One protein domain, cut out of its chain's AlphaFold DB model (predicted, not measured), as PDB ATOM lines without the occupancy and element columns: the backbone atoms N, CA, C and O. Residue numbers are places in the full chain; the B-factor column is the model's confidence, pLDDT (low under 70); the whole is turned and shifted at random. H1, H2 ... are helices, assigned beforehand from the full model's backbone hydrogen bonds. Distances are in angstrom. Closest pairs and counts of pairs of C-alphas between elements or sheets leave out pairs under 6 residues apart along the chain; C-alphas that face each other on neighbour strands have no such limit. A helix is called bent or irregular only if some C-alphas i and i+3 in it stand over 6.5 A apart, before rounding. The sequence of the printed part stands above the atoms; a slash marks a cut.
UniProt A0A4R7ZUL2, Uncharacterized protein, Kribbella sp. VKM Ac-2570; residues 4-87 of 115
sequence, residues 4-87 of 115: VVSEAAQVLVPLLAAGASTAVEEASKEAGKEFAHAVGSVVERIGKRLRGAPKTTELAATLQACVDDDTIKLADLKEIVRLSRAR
ATOM      1  N   VAL A   4     -21.971   3.077  19.198       84.12
ATOM      2  CA  VAL A   4     -20.876   2.784  20.140       84.12
ATOM      3  C   VAL A   4     -19.483   2.902  19.509       84.12
ATOM      4  O   VAL A   4     -18.549   3.331  20.176       84.12
ATOM      5  N   VAL A   5     -19.317   2.521  18.239       87.75
ATOM      6  CA  VAL A   5     -18.017   2.582  17.551       87.75
ATOM      7  C   VAL A   5     -17.632   4.031  17.265       87.75
ATOM      8  O   VAL A   5     -16.488   4.421  17.495       87.75
ATOM      9  N   SER A   6     -18.590   4.833  16.803       85.94
ATOM     10  CA  SER A   6     -18.393   6.264  16.573       85.94
ATOM     11  C   SER A   6     -18.074   6.999  17.875       85.94
ATOM     12  O   SER A   6     -17.162   7.821  17.910       85.94
ATOM     13  N   GLU A   7     -18.773   6.664  18.957       85.62
ATOM     14  CA  GLU A   7     -18.527   7.231  20.284       85.62
ATOM     15  C   GLU A   7     -17.164   6.832  20.853       85.62
ATOM     16  O   GLU A   7     -16.405   7.685  21.310       85.62
ATOM     17  N   ALA A   8     -16.806   5.548  20.775       85.75
ATOM     18  CA  ALA A   8     -15.495   5.078  21.204       85.75
ATOM     19  C   ALA A   8     -14.376   5.764  20.407       85.75
ATOM     20  O   ALA A   8     -13.361   6.152  20.982       85.75
ATOM     21  N   ALA A   9     -14.570   5.982  19.103       87.31
ATOM     22  CA  ALA A   9     -13.614   6.723  18.291       87.31
ATOM     23  C   ALA A   9     -13.465   8.180  18.752       87.31
ATOM     24  O   ALA A   9     -12.344   8.666  18.846       87.31
ATOM     25  N   GLN A  10     -14.559   8.873  19.077       85.81
ATOM     26  CA  GLN A  10     -14.499  10.248  19.595       85.81
ATOM     27  C   GLN A  10     -13.714  10.347  20.907       85.81
ATOM     28  O   GLN A  10     -12.971  11.305  21.093       85.81
ATOM     29  N   VAL A  11     -13.837   9.344  21.779       84.56
ATOM     30  CA  VAL A  11     -13.076   9.263  23.034       84.56
ATOM     31  C   VAL A  11     -11.598   8.945  22.779       84.56
ATOM     32  O   VAL A  11     -10.717   9.505  23.424       84.56
ATOM     33  N   LEU A  12     -11.307   8.051  21.833       83.88
ATOM     34  CA  LEU A  12      -9.955   7.541  21.598       83.88
ATOM     35  C   LEU A  12      -9.094   8.443  20.702       83.88
ATOM     36  O   LEU A  12      -7.877   8.436  20.854       83.88
ATOM     37  N   VAL A  13      -9.678   9.223  19.786       85.88
ATOM     38  CA  VAL A  13      -8.936  10.163  18.921       85.88
ATOM     39  C   VAL A  13      -8.056  11.137  19.705       85.88
ATOM     40  O   VAL A  13      -6.869  11.194  19.388       85.88
ATOM     41  N   PRO A  14      -8.559  11.898  20.698       79.06
ATOM     42  CA  PRO A  14      -7.717  12.847  21.423       79.06
ATOM     43  C   PRO A  14      -6.585  12.146  22.184       79.06
ATOM     44  O   PRO A  14      -5.469  12.656  22.217       79.06
ATOM     45  N   LEU A  15      -6.827  10.936  22.700       79.81
ATOM     46  CA  LEU A  15      -5.810  10.123  23.374       79.81
ATOM     47  C   LEU A  15      -4.733   9.640  22.387       79.81
ATOM     48  O   LEU A  15      -3.539   9.672  22.677       79.81
ATOM     49  N   LEU A  16      -5.146   9.231  21.187       77.62
ATOM     50  CA  LEU A  16      -4.263   8.769  20.116       77.62
ATOM     51  C   LEU A  16      -3.564   9.907  19.362       77.62
ATOM     52  O   LEU A  16      -2.587   9.644  18.659       77.62
ATOM     53  N   ALA A  17      -4.017  11.155  19.509       72.31
ATOM     54  CA  ALA A  17      -3.400  12.320  18.878       72.31
ATOM     55  C   ALA A  17      -1.951  12.531  19.350       72.31
ATOM     56  O   ALA A  17      -1.096  12.920  18.558       72.31
ATOM     57  N   ALA A  18      -1.659  12.195  20.612       66.44
ATOM     58  CA  ALA A  18      -0.312  12.197  21.184       66.44
ATOM     59  C   ALA A  18       0.495  10.912  20.879       66.44
ATOM     60  O   ALA A  18       1.644  10.781  21.305       66.44
ATOM     61  N   GLY A  19      -0.092   9.964  20.140       69.56
ATOM     62  CA  GLY A  19       0.482   8.661  19.802       69.56
ATOM     63  C   GLY A  19       0.014   7.524  20.719       69.56
ATOM     64  O   GLY A  19      -0.304   7.725  21.887       69.56
ATOM     65  N   ALA A  20       0.006   6.294  20.188       69.50
ATOM     66  CA  ALA A  20      -0.499   5.098  20.878       69.50
ATOM     67  C   ALA A  20       0.182   4.817  22.232       69.50
ATOM     68  O   ALA A  20      -0.486   4.406  23.178       69.50
ATOM     69  N   SER A  21       1.489   5.079  22.342       66.06
ATOM     70  CA  SER A  21       2.247   4.906  23.590       66.06
ATOM     71  C   SER A  21       1.864   5.922  24.669       66.06
ATOM     72  O   SER A  21       1.949   5.616  25.853       66.06
ATOM     73  N   THR A  22       1.421   7.112  24.262       75.50
ATOM     74  CA  THR A  22       1.019   8.206  25.159       75.50
ATOM     75  C   THR A  22      -0.467   8.113  25.512       75.50
ATOM     76  O   THR A  22      -0.866   8.513  26.597       75.50
ATOM     77  N   ALA A  23      -1.281   7.505  24.643       74.50
ATOM     78  CA  ALA A  23      -2.726   7.357  24.824       74.50
ATOM     79  C   ALA A  23      -3.108   6.663  26.141       74.50
ATOM     80  O   ALA A  23      -4.072   7.061  26.787       74.50
ATOM     81  N   VAL A  24      -2.349   5.644  26.556       76.31
ATOM     82  CA  VAL A  24      -2.578   4.928  27.824       76.31
ATOM     83  C   VAL A  24      -2.217   5.797  29.027       76.31
ATOM     84  O   VAL A  24      -2.902   5.764  30.047       76.31
ATOM     85  N   GLU A  25      -1.157   6.593  28.907       76.44
ATOM     86  CA  GLU A  25      -0.722   7.496  29.966       76.44
ATOM     87  C   GLU A  25      -1.722   8.645  30.150       76.44
ATOM     88  O   GLU A  25      -2.135   8.926  31.275       76.44
ATOM     89  N   GLU A  26      -2.193   9.239  29.053       73.44
ATOM     90  CA  GLU A  26      -3.241  10.264  29.067       73.44
ATOM     91  C   GLU A  26      -4.572   9.695  29.571       73.44
ATOM     92  O   GLU A  26      -5.198  10.285  30.447       73.44
ATOM     93  N   ALA A  27      -4.951   8.486  29.147       72.88
ATOM     94  CA  ALA A  27      -6.118   7.789  29.684       72.88
ATOM     95  C   ALA A  27      -6.001   7.554  31.202       72.88
ATOM     96  O   ALA A  27      -6.977   7.715  31.940       72.88
ATOM     97  N   SER A  28      -4.799   7.228  31.694       72.50
ATOM     98  CA  SER A  28      -4.551   7.061  33.129       72.50
ATOM     99  C   SER A  28      -4.639   8.371  33.900       72.50
ATOM    100  O   SER A  28      -5.064   8.342  35.057       72.50
ATOM    101  N   LYS A  29      -4.231   9.493  33.298       70.19
ATOM    102  CA  LYS A  29      -4.352  10.831  33.894       70.19
ATOM    103  C   LYS A  29      -5.803  11.312  33.899       70.19
ATOM    104  O   LYS A  29      -6.225  11.921  34.876       70.19
ATOM    105  N   GLU A  30      -6.563  11.020  32.845       64.69
ATOM    106  CA  GLU A  30      -7.924  11.531  32.669       64.69
ATOM    107  C   GLU A  30      -9.008  10.741  33.415       64.69
ATOM    108  O   GLU A  30      -9.946  11.349  33.928       64.69
ATOM    109  N   ALA A  31      -8.924   9.407  33.469       64.62
ATOM    110  CA  ALA A  31     -10.020   8.574  33.988       64.62
ATOM    111  C   ALA A  31      -9.560   7.366  34.826       64.62
ATOM    112  O   ALA A  31     -10.348   6.477  35.150       64.62
ATOM    113  N   GLY A  32      -8.288   7.348  35.231       74.19
ATOM    114  CA  GLY A  32      -7.749   6.352  36.149       74.19
ATOM    115  C   GLY A  32      -7.342   5.031  35.491       74.19
ATOM    116  O   GLY A  32      -7.372   4.852  34.272       74.19
ATOM    117  N   LYS A  33      -6.906   4.085  36.332       78.19
ATOM    118  CA  LYS A  33      -6.222   2.855  35.896       78.19
ATOM    119  C   LYS A  33      -7.115   1.911  35.089       78.19
ATOM    120  O   LYS A  33      -6.620   1.262  34.176       78.19
ATOM    121  N   GLU A  34      -8.405   1.832  35.409       81.38
ATOM    122  CA  GLU A  34      -9.351   0.954  34.705       81.38
ATOM    123  C   GLU A  34      -9.610   1.441  33.277       81.38
ATOM    124  O   GLU A  34      -9.537   0.658  32.332       81.38
ATOM    125  N   PHE A  35      -9.810   2.750  33.095       79.75
ATOM    126  CA  PHE A  35      -9.956   3.338  31.766       79.75
ATOM    127  C   PHE A  35      -8.666   3.226  30.952       79.75
ATOM    128  O   PHE A  35      -8.710   2.812  29.798       79.75
ATOM    129  N   ALA A  36      -7.511   3.505  31.561       80.94
ATOM    130  CA  ALA A  36      -6.214   3.310  30.914       80.94
ATOM    131  C   ALA A  36      -6.000   1.868  30.452       80.94
ATOM    132  O   ALA A  36      -5.500   1.638  29.353       80.94
ATOM    133  N   HIS A  37      -6.406   0.896  31.268       84.12
ATOM    134  CA  HIS A  37      -6.311  -0.515  30.925       84.12
ATOM    135  C   HIS A  37      -7.228  -0.877  29.748       84.12
ATOM    136  O   HIS A  37      -6.767  -1.506  28.794       84.12
ATOM    137  N   ALA A  38      -8.486  -0.423  29.761       84.31
ATOM    138  CA  ALA A  38      -9.430  -0.644  28.665       84.31
ATOM    139  C   ALA A  38      -8.952   0.010  27.354       84.31
ATOM    140  O   ALA A  38      -8.895  -0.645  26.309       84.31
ATOM    141  N   VAL A  39      -8.523   1.275  27.417       84.38
ATOM    142  CA  VAL A  39      -7.944   2.012  26.284       84.38
ATOM    143  C   VAL A  39      -6.694   1.307  25.769       84.38
ATOM    144  O   VAL A  39      -6.608   1.040  24.575       84.38
ATOM    145  N   GLY A  40      -5.753   0.938  26.640       84.75
ATOM    146  CA  GLY A  40      -4.523   0.249  26.251       84.75
ATOM    147  C   GLY A  40      -4.782  -1.087  25.565       84.75
ATOM    148  O   GLY A  40      -4.186  -1.368  24.528       84.75
ATOM    149  N   SER A  41      -5.738  -1.868  26.072       85.75
ATOM    150  CA  SER A  41      -6.132  -3.146  25.473       85.75
ATOM    151  C   SER A  41      -6.681  -2.979  24.049       85.75
ATOM    152  O   SER A  41      -6.407  -3.790  23.165       85.75
ATOM    153  N   VAL A  42      -7.451  -1.920  23.792       86.38
ATOM    154  CA  VAL A  42      -7.983  -1.617  22.453       86.38
ATOM    155  C   VAL A  42      -6.896  -1.040  21.547       86.38
ATOM    156  O   VAL A  42      -6.725  -1.517  20.424       86.38
ATOM    157  N   VAL A  43      -6.120  -0.071  22.041       84.19
ATOM    158  CA  VAL A  43      -5.039   0.612  21.314       84.19
ATOM    159  C   VAL A  43      -3.940  -0.359  20.883       84.19
ATOM    160  O   VAL A  43      -3.478  -0.269  19.751       84.19
ATOM    161  N   GLU A  44      -3.559  -1.332  21.713       84.94
ATOM    162  CA  GLU A  44      -2.572  -2.358  21.350       84.94
ATOM    163  C   GLU A  44      -3.044  -3.206  20.155       84.94
ATOM    164  O   GLU A  44      -2.278  -3.479  19.225       84.94
ATOM    165  N   ARG A  45      -4.333  -3.572  20.136       84.25
ATOM    166  CA  ARG A  45      -4.922  -4.407  19.079       84.25
ATOM    167  C   ARG A  45      -5.084  -3.661  17.755       84.25
ATOM    168  O   ARG A  45      -4.874  -4.253  16.696       84.25
ATOM    169  N   ILE A  46      -5.404  -2.366  17.794       83.25
ATOM    170  CA  ILE A  46      -5.536  -1.530  16.586       83.25
ATOM    171  C   ILE A  46      -4.235  -0.839  16.175       83.25
ATOM    172  O   ILE A  46      -4.119  -0.402  15.032       83.25
ATOM    173  N   GLY A  47      -3.240  -0.757  17.058       76.00
ATOM    174  CA  GLY A  47      -2.008   0.005  16.843       76.00
ATOM    175  C   GLY A  47      -1.195  -0.473  15.640       76.00
ATOM    176  O   GLY A  47      -0.541   0.327  14.985       76.00
ATOM    177  N   LYS A  48      -1.300  -1.757  15.274       74.38
ATOM    178  CA  LYS A  48      -0.695  -2.299  14.041       74.38
ATOM    179  C   LYS A  48      -1.442  -1.893  12.763       74.38
ATOM    180  O   LYS A  48      -0.860  -1.938  11.682       74.38
ATOM    181  N   ARG A  49      -2.729  -1.543  12.877       74.69
ATOM    182  CA  ARG A  49      -3.601  -1.109  11.772       74.69
ATOM    183  C   ARG A  49      -3.606   0.419  11.607       74.69
ATOM    184  O   ARG A  49      -3.890   0.902  10.516       74.69
ATOM    185  N   LEU A  50      -3.244   1.172  12.646       71.94
ATOM    186  CA  LEU A  50      -3.154   2.632  12.622       71.94
ATOM    187  C   LEU A  50      -1.745   3.108  12.233       71.94
ATOM    188  O   LEU A  50      -0.750   2.672  12.806       71.94
ATOM    189  N   ARG A  51      -1.649   4.048  11.285       65.88
ATOM    190  CA  ARG A  51      -0.399   4.763  10.977       65.88
ATOM    191  C   ARG A  51      -0.518   6.222  11.415       65.88
ATOM    192  O   ARG A  51      -1.178   7.006  10.747       65.88
ATOM    193  N   GLY A  52       0.161   6.590  12.501       68.56
ATOM    194  CA  GLY A  52       0.187   7.970  13.004       68.56
ATOM    195  C   GLY A  52      -1.040   8.340  13.841       68.56
ATOM    196  O   GLY A  52      -1.649   7.463  14.448       68.56
ATOM    197  N   ALA A  53      -1.365   9.636  13.896       71.38
ATOM    198  CA  ALA A  53      -2.520  10.174  14.617       71.38
ATOM    199  C   ALA A  53      -3.786  10.087  13.738       71.38
ATOM    200  O   ALA A  53      -3.901  10.850  12.774       71.38
ATOM    201  N   PRO A  54      -4.723   9.162  14.014       77.06
ATOM    202  CA  PRO A  54      -5.891   8.956  13.165       77.06
ATOM    203  C   PRO A  54      -6.978  10.003  13.409       77.06
ATOM    204  O   PRO A  54      -7.189  10.451  14.536       77.06
ATOM    205  N   LYS A  55      -7.741  10.336  12.362       83.50
ATOM    206  CA  LYS A  55      -8.987  11.104  12.510       83.50
ATOM    207  C   LYS A  55     -10.119  10.217  13.024       83.50
ATOM    208  O   LYS A  55     -10.098   9.000  12.845       83.50
ATOM    209  N   THR A  56     -11.171  10.831  13.567       81.50
ATOM    210  CA  THR A  56     -12.356  10.130  14.101       81.50
ATOM    211  C   THR A  56     -12.966   9.156  13.111       81.50
ATOM    212  O   THR A  56     -13.247   8.021  13.474       81.50
ATOM    213  N   THR A  57     -13.105   9.550  11.847       83.12
ATOM    214  CA  THR A  57     -13.676   8.686  10.807       83.12
ATOM    215  C   THR A  57     -12.788   7.476  10.499       83.12
ATOM    216  O   THR A  57     -13.297   6.370  10.333       83.12
ATOM    217  N   GLU A  58     -11.465   7.659  10.458       85.88
ATOM    218  CA  GLU A  58     -10.495   6.587  10.183       85.88
ATOM    219  C   GLU A  58     -10.408   5.604  11.352       85.88
ATOM    220  O   GLU A  58     -10.395   4.384  11.161       85.88
ATOM    221  N   LEU A  59     -10.406   6.136  12.575       86.56
ATOM    222  CA  LEU A  59     -10.418   5.332  13.783       86.56
ATOM    223  C   LEU A  59     -11.727   4.555  13.914       86.56
ATOM    224  O   LEU A  59     -11.693   3.358  14.174       86.56
ATOM    225  N   ALA A  60     -12.872   5.191  13.667       88.31
ATOM    226  CA  ALA A  60     -14.172   4.535  13.722       88.31
ATOM    227  C   ALA A  60     -14.292   3.420  12.666       88.31
ATOM    228  O   ALA A  60     -14.795   2.343  12.972       88.31
ATOM    229  N   ALA A  61     -13.771   3.624  11.451       88.00
ATOM    230  CA  ALA A  61     -13.703   2.571  10.435       88.00
ATOM    231  C   ALA A  61     -12.786   1.410  10.862       88.00
ATOM    232  O   ALA A  61     -13.141   0.244  10.689       88.00
ATOM    233  N   THR A  62     -11.638   1.716  11.472       88.62
ATOM    234  CA  THR A  62     -10.697   0.705  11.982       88.62
ATOM    235  C   THR A  62     -11.306  -0.105  13.125       88.62
ATOM    236  O   THR A  62     -11.214  -1.330  13.131       88.62
ATOM    237  N   LEU A  63     -11.965   0.563  14.073       88.44
ATOM    238  CA  LEU A  63     -12.668  -0.070  15.183       88.44
ATOM    239  C   LEU A  63     -13.823  -0.940  14.683       88.44
ATOM    240  O   LEU A  63     -13.963  -2.064  15.151       88.44
ATOM    241  N   GLN A  64     -14.601  -0.459  13.708       89.25
ATOM    242  CA  GLN A  64     -15.673  -1.235  13.085       89.25
ATOM    243  C   GLN A  64     -15.112  -2.518  12.460       89.25
ATOM    244  O   GLN A  64     -15.564  -3.600  12.815       89.25
ATOM    245  N   ALA A  65     -14.050  -2.418  11.652       89.00
ATOM    246  CA  ALA A  65     -13.390  -3.588  11.076       89.00
ATOM    247  C   ALA A  65     -12.866  -4.560  12.149       89.00
ATOM    248  O   ALA A  65     -13.010  -5.768  12.020       89.00
ATOM    249  N   CYS A  66     -12.296  -4.055  13.246       88.81
ATOM    250  CA  CYS A  66     -11.841  -4.900  14.352       88.81
ATOM    251  C   CYS A  66     -12.980  -5.583  15.124       88.81
ATOM    252  O   CYS A  66     -12.751  -6.656  15.677       88.81
ATOM    253  N   VAL A  67     -14.168  -4.978  15.177       89.12
ATOM    254  CA  VAL A  67     -15.372  -5.610  15.736       89.12
ATOM    255  C   VAL A  67     -15.902  -6.682  14.787       89.12
ATOM    256  O   VAL A  67     -16.243  -7.769  15.243       89.12
ATOM    257  N   ASP A  68     -15.929  -6.406  13.481       88.50
ATOM    258  CA  ASP A  68     -16.396  -7.354  12.462       88.50
ATOM    259  C   ASP A  68     -15.466  -8.581  12.335       88.50
ATOM    260  O   ASP A  68     -15.945  -9.701  12.167       88.50
ATOM    261  N   ASP A  69     -14.150  -8.396  12.499       89.69
ATOM    262  CA  ASP A  69     -13.136  -9.468  12.534       89.69
ATOM    263  C   ASP A  69     -13.006 -10.156  13.918       89.69
ATOM    264  O   ASP A  69     -12.071 -10.930  14.134       89.69
ATOM    265  N   ASP A  70     -13.858  -9.821  14.895       85.81
ATOM    266  CA  ASP A  70     -13.825 -10.320  16.286       85.81
ATOM    267  C   ASP A  70     -12.500 -10.060  17.047       85.81
ATOM    268  O   ASP A  70     -12.244 -10.607  18.119       85.81
ATOM    269  N   THR A  71     -11.653  -9.171  16.519       87.06
ATOM    270  CA  THR A  71     -10.383  -8.758  17.134       87.06
ATOM    271  C   THR A  71     -10.612  -7.966  18.424       87.06
ATOM    272  O   THR A  71      -9.811  -8.052  19.354       87.06
ATOM    273  N   ILE A  72     -11.691  -7.181  18.490       87.31
ATOM    274  CA  ILE A  72     -12.102  -6.412  19.670       87.31
ATOM    275  C   ILE A  72     -13.574  -6.704  19.916       87.31
ATOM    276  O   ILE A  72     -14.369  -6.709  18.974       87.31
ATOM    277  N   LYS A  73     -13.974  -6.920  21.172       88.56
ATOM    278  CA  LYS A  73     -15.388  -7.132  21.471       88.56
ATOM    279  C   LYS A  73     -16.098  -5.787  21.508       88.56
ATOM    280  O   LYS A  73     -15.615  -4.818  22.088       88.56
ATOM    281  N   LEU A  74     -17.320  -5.742  20.979       86.94
ATOM    282  CA  LEU A  74     -18.183  -4.562  21.118       86.94
ATOM    283  C   LEU A  74     -18.397  -4.186  22.600       86.94
ATOM    284  O   LEU A  74     -18.605  -3.017  22.915       86.94
ATOM    285  N   ALA A  75     -18.329  -5.165  23.510       86.94
ATOM    286  CA  ALA A  75     -18.371  -4.951  24.954       86.94
ATOM    287  C   ALA A  75     -17.200  -4.094  25.471       86.94
ATOM    288  O   ALA A  75     -17.440  -3.211  26.289       86.94
ATOM    289  N   ASP A  76     -15.986  -4.276  24.941       86.81
ATOM    290  CA  ASP A  76     -14.804  -3.493  25.331       86.81
ATOM    291  C   ASP A  76     -14.982  -2.017  24.938       86.81
ATOM    292  O   ASP A  76     -14.713  -1.104  25.718       86.81
ATOM    293  N   LEU A  77     -15.533  -1.764  23.744       86.50
ATOM    294  CA  LEU A  77     -15.848  -0.404  23.291       86.50
ATOM    295  C   LEU A  77     -16.954   0.236  24.137       86.50
ATOM    296  O   LEU A  77     -16.862   1.411  24.489       86.50
ATOM    297  N   LYS A  78     -17.982  -0.539  24.509       87.69
ATOM    298  CA  LYS A  78     -19.026  -0.075  25.436       87.69
ATOM    299  C   LYS A  78     -18.449   0.266  26.803       87.69
ATOM    300  O   LYS A  78     -18.909   1.228  27.409       87.69
ATOM    301  N   GLU A  79     -17.474  -0.493  27.289       86.56
ATOM    302  CA  GLU A  79     -16.813  -0.221  28.561       86.56
ATOM    303  C   GLU A  79     -16.027   1.091  28.514       86.56
ATOM    304  O   GLU A  79     -16.223   1.926  29.392       86.56
ATOM    305  N   ILE A  80     -15.245   1.335  27.456       85.25
ATOM    306  CA  ILE A  80     -14.535   2.609  27.249       85.25
ATOM    307  C   ILE A  80     -15.520   3.784  27.224       85.25
ATOM    308  O   ILE A  80     -15.329   4.767  27.940       85.25
ATOM    309  N   VAL A  81     -16.606   3.673  26.451       86.19
ATOM    310  CA  VAL A  81     -17.640   4.718  26.377       86.19
ATOM    311  C   VAL A  81     -18.333   4.904  27.727       86.19
ATOM    312  O   VAL A  81     -18.581   6.033  28.139       86.19
ATOM    313  N   ARG A  82     -18.620   3.823  28.463       85.06
ATOM    314  CA  ARG A  82     -19.241   3.885  29.793       85.06
ATOM    315  C   ARG A  82     -18.325   4.553  30.811       85.06
ATOM    316  O   ARG A  82     -18.796   5.412  31.542       85.06
ATOM    317  N   LEU A  83     -17.050   4.175  30.860       82.94
ATOM    318  CA  LEU A  83     -16.052   4.757  31.761       82.94
ATOM    319  C   LEU A  83     -15.810   6.237  31.429       82.94
ATOM    320  O   LEU A  83     -15.725   7.061  32.335       82.94
ATOM    321  N   SER A  84     -15.806   6.590  30.142       78.94
ATOM    322  CA  SER A  84     -15.731   7.982  29.688       78.94
ATOM    323  C   SER A  84     -16.985   8.789  30.063       78.94
ATOM    324  O   SER A  84     -16.874   9.893  30.590       78.94
ATOM    325  N   ARG A  85     -18.193   8.241  29.867       72.88
ATOM    326  CA  ARG A  85     -19.466   8.907  30.204       72.88
ATOM    327  C   ARG A  85     -19.755   8.962  31.701       72.88
ATOM    328  O   ARG A  85     -20.396   9.912  32.138       72.88
ATOM    329  N   ALA A  86     -19.302   7.980  32.483       65.75
ATOM    330  CA  ALA A  86     -19.432   7.995  33.938       65.75
ATOM    331  C   ALA A  86     -18.848   9.289  34.520       65.75
ATOM    332  O   ALA A  86     -19.437   9.847  35.429       65.75
ATOM    333  N   ARG A  87     -17.799   9.843  33.899       60.81
ATOM    334  CA  ARG A  87     -17.237  11.163  34.213       60.81
ATOM    335  C   ARG A  87     -18.199  12.329  33.947       60.81
ATOM    336  O   ARG A  87     -18.310  13.213  34.783       60.81
TER     337      ARG A  87
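This is residues 4 to 87 of the 115 residues of an uncharacterized protein of Kribbella sp. VKM Ac-2570 (UniProt A0A4R7ZUL2). A compact cluster of crossed helices: H2 folds back on itself as two arms side by side, H1 runs crosswise to both arms, and H3 and H4 each pack on H1. H4 also packs on arm H2b. The 84 printed residues hold four named helices, H1 H2 H3 H4 along the chain, and no named strand: the class is all helix. The radius of gyration of the C-alphas is 11.1 A, and the spans are 29 by 25 by 18 A.

Start with H1, residues 4 to 17, which touches H3, residues 56 to 68, at a steep tilt of 55 degrees, opposite ways; C-alphas Ala 9 and Ala 60 are closest, 5.1 A apart. Find H4, residues 74 to 87, touching H1 where C-alphas Ala 8 and Val 81 come closest, 5.6 A. H2, residues 20 to 47, was assigned as one helix by its hydrogen bonds but is bent: C-alphas 30 and 33 are 9.4 A apart. Its arms H2a, residues 20 to 30, and H2b, residues 33 to 47, touch at a shallow tilt of 19 degrees, opposite ways; C-alphas Ala 27 and Ala 36 are closest, 4.6 A. H1 touches H2a with residues 12 to 17 alone, C-alphas Leu 15 and Ala 23 being closest, 4.4 A, about perpendicular at 78 degrees. H2b touches H4, with C-alphas Ala 38 and Ile 80 closest, 6.2 A. H2a is apart from H3 and H4. In H3 every O i to N i+4 pair is within hydrogen-bond range; the counts are 8 of 10 in H1, 5 of 7 in H2a, 10 of 11 in H2b and 9 of 10 in H4.

Find C-alpha 4 at (-20.876, 2.784, 20.140); from there H1 runs 19.9 A, only just irregular, with C-alphas 11 and 14 6.6 A apart. H2a measures 15.3 A, H2b 19.7 A and H3 18.0 A. H4 runs 20.5 A to C-alpha 87 at (-17.237, 11.163, 34.213).

The C-alphas farthest apart, Lys 29 and Asp 69, are 30.7 A apart. The printed part has no cut and no long link. Look for pLDDT under 70 at residues 18 to 21, 30 to 31, 51 to 52 and 86 to 87.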